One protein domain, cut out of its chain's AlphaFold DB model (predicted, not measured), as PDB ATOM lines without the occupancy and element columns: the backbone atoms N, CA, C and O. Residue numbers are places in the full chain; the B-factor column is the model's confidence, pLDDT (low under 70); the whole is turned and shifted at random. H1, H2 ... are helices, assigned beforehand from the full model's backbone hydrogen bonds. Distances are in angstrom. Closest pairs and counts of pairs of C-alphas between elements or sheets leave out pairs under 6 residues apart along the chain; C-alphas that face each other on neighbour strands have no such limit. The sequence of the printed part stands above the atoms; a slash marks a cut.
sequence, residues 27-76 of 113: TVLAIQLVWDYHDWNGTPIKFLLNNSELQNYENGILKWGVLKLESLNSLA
ATOM      1  N   THR A  27     200.766 141.361 150.825       77.31
ATOM      2  CA  THR A  27     199.992 140.338 150.110       77.31
ATOM      3  C   THR A  27     198.637 140.042 150.757       77.31
ATOM      4  O   THR A  27     197.614 140.009 150.082       77.31
ATOM      5  N   VAL A  28     198.621 139.844 152.078       76.88
ATOM      6  CA  VAL A  28     197.398 139.534 152.836       76.88
ATOM      7  C   VAL A  28     196.475 140.746 152.855       76.88
ATOM      8  O   VAL A  28     195.273 140.615 152.635       76.88
ATOM      9  N   LEU A  29     197.050 141.933 153.066       79.06
ATOM     10  CA  LEU A  29     196.300 143.180 153.096       79.06
ATOM     11  C   LEU A  29     195.634 143.465 151.746       79.06
ATOM     12  O   LEU A  29     194.472 143.854 151.706       79.06
ATOM     13  N   ALA A  30     196.337 143.221 150.645       77.38
ATOM     14  CA  ALA A  30     195.820 143.505 149.317       77.38
ATOM     15  C   ALA A  30     194.660 142.576 148.911       77.38
ATOM     16  O   ALA A  30     193.705 143.031 148.284       77.38
ATOM     17  N   ILE A  31     194.671 141.311 149.359       76.44
ATOM     18  CA  ILE A  31     193.508 140.412 149.241       76.44
ATOM     19  C   ILE A  31     192.323 140.980 150.033       76.44
ATOM     20  O   ILE A  31     191.211 141.094 149.520       76.44
ATOM     21  N   GLN A  32     192.547 141.380 151.286       77.38
ATOM     22  CA  GLN A  32     191.477 141.899 152.143       77.38
ATOM     23  C   GLN A  32     190.899 143.231 151.646       77.38
ATOM     24  O   GLN A  32     189.728 143.505 151.903       77.38
ATOM     25  N   LEU A  33     191.696 144.028 150.932       79.50
ATOM     26  CA  LEU A  33     191.305 145.309 150.340       79.50
ATOM     27  C   LEU A  33     190.690 145.193 148.937       79.50
ATOM     28  O   LEU A  33     190.299 146.217 148.388       79.50
ATOM     29  N   VAL A  34     190.599 143.990 148.358       71.25
ATOM     30  CA  VAL A  34     190.168 143.800 146.956       71.25
ATOM     31  C   VAL A  34     190.946 144.683 146.003       71.25
ATOM     32  O   VAL A  34     190.388 145.359 145.143       71.25
ATOM     33  N   TRP A  35     192.264 144.698 146.166       72.38
ATOM     34  CA  TRP A  35     193.090 145.282 145.126       72.38
ATOM     35  C   TRP A  35     192.995 144.390 143.899       72.38
ATOM     36  O   TRP A  35     193.361 143.212 143.936       72.38
ATOM     37  N   ASP A  36     192.420 144.960 142.847       65.94
ATOM     38  CA  ASP A  36     192.287 144.291 141.573       65.94
ATOM     39  C   ASP A  36     193.662 144.239 140.907       65.94
ATOM     40  O   ASP A  36     194.226 145.250 140.489       65.94
ATOM     41  N   TYR A  37     194.229 143.040 140.888       66.31
ATOM     42  CA  TYR A  37     195.518 142.756 140.270       66.31
ATOM     43  C   TYR A  37     195.363 142.071 138.919       66.31
ATOM     44  O   TYR A  37     196.315 141.465 138.432       66.31
ATOM     45  N   HIS A  38     194.179 142.141 138.309       63.28
ATOM     46  CA  HIS A  38     193.929 141.530 137.011       63.28
ATOM     47  C   HIS A  38     194.856 142.084 135.910       63.28
ATOM     48  O   HIS A  38     195.207 141.356 134.983       63.28
ATOM     49  N   ASP A  39     195.322 143.328 136.059       59.22
ATOM     50  CA  ASP A  39     196.254 143.985 135.131       59.22
ATOM     51  C   ASP A  39     197.736 143.701 135.435       59.22
ATOM     52  O   ASP A  39     198.629 144.082 134.672       59.22
ATOM     53  N   TRP A  40     198.043 143.037 136.552       65.25
ATOM     54  CA  TRP A  40     199.407 142.603 136.825       65.25
ATOM     55  C   TRP A  40     199.715 141.380 135.973       65.25
ATOM     56  O   TRP A  40     199.229 140.282 136.217       65.25
ATOM     57  N   ASN A  41     200.578 141.581 134.981       57.28
ATOM     58  CA  ASN A  41     201.015 140.584 134.004       57.28
ATOM     59  C   ASN A  41     201.930 139.486 134.614       57.28
ATOM     60  O   ASN A  41     202.952 139.128 134.031       57.28
ATOM     61  N   GLY A  42     201.633 139.003 135.827       62.38
ATOM     62  CA  GLY A  42     202.530 138.193 136.654       62.38
ATOM     63  C   GLY A  42     201.833 137.201 137.591       62.38
ATOM     64  O   GLY A  42     200.656 136.879 137.448       62.38
ATOM     65  N   THR A  43     202.605 136.665 138.542       65.56
ATOM     66  CA  THR A  43     202.178 135.583 139.439       65.56
ATOM     67  C   THR A  43     200.969 136.001 140.290       65.56
ATOM     68  O   THR A  43     201.073 136.970 141.047       65.56
ATOM     69  N   PRO A  44     199.842 135.262 140.242       70.81
ATOM     70  CA  PRO A  44     198.658 135.583 141.033       70.81
ATOM     71  C   PRO A  44     198.971 135.694 142.527       70.81
ATOM     72  O   PRO A  44     199.724 134.883 143.068       70.81
ATOM     73  N   ILE A  45     198.344 136.648 143.220       74.44
ATOM     74  CA  ILE A  45     198.684 137.000 144.610       74.44
ATOM     75  C   ILE A  45     198.617 135.815 145.591       74.44
ATOM     76  O   ILE A  45     199.369 135.766 146.561       74.44
ATOM     77  N   LYS A  46     197.781 134.812 145.289       74.50
ATOM     78  CA  LYS A  46     197.682 133.539 146.021       74.50
ATOM     79  C   LYS A  46     199.007 132.771 146.110       74.50
ATOM     80  O   LYS A  46     199.248 132.102 147.102       74.50
ATOM     81  N   PHE A  47     199.877 132.885 145.110       76.00
ATOM     82  CA  PHE A  47     201.183 132.218 145.092       76.00
ATOM     83  C   PHE A  47     202.244 132.955 145.919       76.00
ATOM     84  O   PHE A  47     203.314 132.410 146.165       76.00
ATOM     85  N   LEU A  48     201.966 134.191 146.348       79.69
ATOM     86  CA  LEU A  48     202.828 134.969 147.247       79.69
ATOM     87  C   LEU A  48     202.479 134.732 148.734       79.69
ATOM     88  O   LEU A  48     203.128 135.274 149.643       79.69
ATOM     89  N   LEU A  49     201.435 133.942 148.990       80.06
ATOM     90  CA  LEU A  49     201.039 133.504 150.321       80.06
ATOM     91  C   LEU A  49     201.964 132.385 150.796       80.06
ATOM     92  O   LEU A  49     202.356 131.510 150.029       80.06
ATOM     93  N   ASN A  50     202.310 132.408 152.082       82.56
ATOM     94  CA  ASN A  50     202.963 131.265 152.709       82.56
ATOM     95  C   ASN A  50     201.932 130.149 152.969       82.56
ATOM     96  O   ASN A  50     200.733 130.414 152.993       82.56
ATOM     97  N   ASN A  51     202.379 128.921 153.235       83.56
ATOM     98  CA  ASN A  51     201.510 127.744 153.375       83.56
ATOM     99  C   ASN A  51     200.344 127.943 154.363       83.56
ATOM    100  O   ASN A  51     199.218 127.551 154.074       83.56
ATOM    101  N   SER A  52     200.585 128.598 155.503       80.56
ATOM    102  CA  SER A  52     199.535 128.897 156.486       80.56
ATOM    103  C   SER A  52     198.533 129.950 156.000       80.56
ATOM    104  O   SER A  52     197.340 129.855 156.274       80.56
ATOM    105  N   GLU A  53     198.995 130.957 155.259       80.75
ATOM    106  CA  GLU A  53     198.148 132.008 154.687       80.75
ATOM    107  C   GLU A  53     197.302 131.457 153.534       80.75
ATOM    108  O   GLU A  53     196.131 131.812 153.408       80.75
ATOM    109  N   LEU A  54     197.877 130.553 152.738       82.56
ATOM    110  CA  LEU A  54     197.184 129.842 151.672       82.56
ATOM    111  C   LEU A  54     196.093 128.926 152.237       82.56
ATOM    112  O   LEU A  54     194.958 129.006 151.786       82.56
ATOM    113  N   GLN A  55     196.388 128.148 153.283       82.56
ATOM    114  CA  GLN A  55     195.364 127.355 153.975       82.56
ATOM    115  C   GLN A  55     194.246 128.234 154.539       82.56
ATOM    116  O   GLN A  55     193.073 127.897 154.426       82.56
ATOM    117  N   ASN A  56     194.578 129.394 155.110       81.88
ATOM    118  CA  ASN A  56     193.564 130.335 155.583       81.88
ATOM    119  C   ASN A  56     192.712 130.895 154.436       81.88
ATOM    120  O   ASN A  56     191.522 131.131 154.630       81.88
ATOM    121  N   TYR A  57     193.295 131.106 153.257       79.69
ATOM    122  CA  TYR A  57     192.567 131.513 152.058       79.69
ATOM    123  C   TYR A  57     191.628 130.405 151.562       79.69
ATOM    124  O   TYR A  57     190.444 130.656 151.346       79.69
ATOM    125  N   GLU A  58     192.118 129.169 151.462       83.06
ATOM    126  CA  GLU A  58     191.339 127.999 151.029       83.06
ATOM    127  C   GLU A  58     190.203 127.658 152.000       83.06
ATOM    128  O   GLU A  58     189.077 127.404 151.577       83.06
ATOM    129  N   ASN A  59     190.456 127.759 153.305       83.69
ATOM    130  CA  ASN A  59     189.456 127.555 154.354       83.69
ATOM    131  C   ASN A  59     188.454 128.721 154.458       83.69
ATOM    132  O   ASN A  59     187.561 128.706 155.307       83.69
ATOM    133  N   GLY A  60     188.607 129.767 153.637       78.62
ATOM    134  CA  GLY A  60     187.746 130.944 153.645       78.62
ATOM    135  C   GLY A  60     187.889 131.803 154.904       78.62
ATOM    136  O   GLY A  60     187.005 132.595 155.205       78.62
ATOM    137  N   ILE A  61     188.976 131.674 155.657       78.88
ATOM    138  CA  ILE A  61     189.290 132.567 156.780       78.88
ATOM    139  C   ILE A  61     189.828 133.899 156.234       78.88
ATOM    140  O   ILE A  61     189.457 134.973 156.704       78.88
ATOM    141  N   LEU A  62     190.666 133.835 155.197       76.44
ATOM    142  CA  LEU A  62     191.153 134.987 154.447       76.44
ATOM    143  C   LEU A  62     190.310 135.152 153.176       76.44
ATOM    144  O   LEU A  62     190.472 134.400 152.221       76.44
ATOM    145  N   LYS A  63     189.409 136.139 153.163       73.94
ATOM    146  CA  LYS A  63     188.527 136.425 152.021       73.94
ATOM    147  C   LYS A  63     188.754 137.824 151.457       73.94
ATOM    148  O   LYS A  63     189.153 138.744 152.174       73.94
ATOM    149  N   TRP A  64     188.425 137.961 150.177       72.00
ATOM    150  CA  TRP A  64     188.376 139.235 149.471       72.00
ATOM    151  C   TRP A  64     187.383 140.200 150.135       72.00
ATOM    152  O   TRP A  64     186.241 139.826 150.397       72.00
ATOM    153  N   GLY A  65     187.819 141.432 150.412       67.69
ATOM    154  CA  GLY A  65     186.924 142.543 150.779       67.69
ATOM    155  C   GLY A  65     186.395 142.545 152.204       67.69
ATOM    156  O   GLY A  65     185.372 143.166 152.474       67.69
ATOM    157  N   VAL A  66     187.071 141.864 153.129       67.06
ATOM    158  CA  VAL A  66     186.604 141.730 154.523       67.06
ATOM    159  C   VAL A  66     187.303 142.710 155.481       67.06
ATOM    160  O   VAL A  66     187.066 142.677 156.690       67.06
ATOM    161  N   LEU A  67     188.145 143.629 154.987       67.94
ATOM    162  CA  LEU A  67     188.815 144.586 155.870       67.94
ATOM    163  C   LEU A  67     187.862 145.694 156.335       67.94
ATOM    164  O   LEU A  67     187.652 146.690 155.648       67.94
ATOM    165  N   LYS A  68     187.327 145.552 157.548       65.94
ATOM    166  CA  LYS A  68     186.669 146.661 158.244       65.94
ATOM    167  C   LYS A  68     187.694 147.473 159.029       65.94
ATOM    168  O   LYS A  68     188.550 146.906 159.709       65.94
ATOM    169  N   LEU A  69     187.583 148.798 158.980       62.06
ATOM    170  CA  LEU A  69     188.504 149.710 159.667       62.06
ATOM    171  C   LEU A  69     188.492 149.498 161.195       62.06
ATOM    172  O   LEU A  69     189.532 149.478 161.845       62.06
ATOM    173  N   GLU A  70     187.319 149.224 161.762       62.38
ATOM    174  CA  GLU A  70     187.129 148.844 163.171       62.38
ATOM    175  C   GLU A  70     187.863 147.547 163.569       62.38
ATOM    176  O   GLU A  70     188.366 147.425 164.689       62.38
ATOM    177  N   SER A  71     188.014 146.604 162.634       59.47
ATOM    178  CA  SER A  71     188.789 145.377 162.843       59.47
ATOM    179  C   SER A  71     190.294 145.645 162.921       59.47
ATOM    180  O   SER A  71     191.001 144.905 163.604       59.47
ATOM    181  N   LEU A  72     190.793 146.706 162.274       61.34
ATOM    182  CA  LEU A  72     192.186 147.142 162.426       61.34
ATOM    183  C   LEU A  72     192.431 147.713 163.828       61.34
ATOM    184  O   LEU A  72     193.462 147.418 164.433       61.34
ATOM    185  N   ASN A  73     191.455 148.451 164.365       55.16
ATOM    186  CA  ASN A  73     191.544 149.076 165.685       55.16
ATOM    187  C   ASN A  73     191.447 148.049 166.828       55.16
ATOM    188  O   ASN A  73     192.277 148.073 167.733       55.16
ATOM    189  N   SER A  74     190.508 147.090 166.780       51.81
ATOM    190  CA  SER A  74     190.341 146.111 167.879       51.81
ATOM    191  C   SER A  74     191.517 145.134 168.025       51.81
ATOM    192  O   SER A  74     191.767 144.582 169.098       51.81
ATOM    193  N   LEU A  75     192.277 144.927 166.949       51.16
ATOM    194  CA  LEU A  75     193.380 143.977 166.914       51.16
ATOM    195  C   LEU A  75     194.716 144.586 167.389       51.16
ATOM    196  O   LEU A  75     195.676 143.851 167.650       51.16
ATOM    197  N   ALA A  76     194.773 145.913 167.525       49.41
ATOM    198  CA  ALA A  76     195.849 146.618 168.215       49.41
ATOM    199  C   ALA A  76     195.753 146.453 169.745       49.41
ATOM    200  O   ALA A  76     196.780 146.424 170.415       49.41
TER     201      ALA A  76
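This is residues 27 to 76 of the 113 residues of an uncharacterized protein of Haemonchus contortus (UniProt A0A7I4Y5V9). What would one see first? Three short helices, H1, H2 and H3, gather into a small body with few contacts between them, while H4 sticks out as an arm at one end and a loop, residues 38 to 44, sticks out at the other. What is it made of? The printed part has 50 residues with four named helices, in the order H1, H2, H3, H4, and no named strand; its class is all helix. How spread out is it? It is only just loose, close to compact, with a radius of gyration of the C-alphas of 11.7 A, and elongated, spanning 35 by 23 by 16 A.

What is near the first helix? H1, residues 27 to 32, only just touches H2, residues 45 to 48, with 3 pairs of C-alphas within 8 A; the closest C-alphas, of Thr 27 and Ile 45, are 6.6 A apart. H1 is close to but not clearly touching H3, residues 51 to 58, at a shallow tilt of 19 degrees, the same way; their closest C-alphas, of Val 28 and Glu 53, are 7.8 A apart. How do H2 and H3 stand? They are close but not clearly touching, the closest C-alphas, of Lys 46 and Leu 54, being 6.8 A apart. Where is the last helix? H4, residues 69 to 76, is apart from H1, H2 and H3. What do the backbones show? In H1 and H3 every O i to N i+4 pair is within hydrogen-bond range, in H4 2 of 4 are, and H2 is too short for such a pair.

Where do the helices begin and end? H1 begins at C-alpha 27, (199.992, 140.338, 150.110), and H4 ends at C-alpha 76, (195.849, 146.618, 168.215). How long are they? From first to last C-alpha, H1 measures 8.9 A, H2 5.3 A, H3 10.4 A and H4 11.7 A.

How large is it? The two C-alphas farthest apart, of Asn 41 and Ser 74, are 35.9 A apart. Is it continuous? The printed part has no cut; the link from H1 to H2 is long, with 12 residues. Where is confidence low? The pLDDT is under 70 in residues 36 to 43 and 65 to 76.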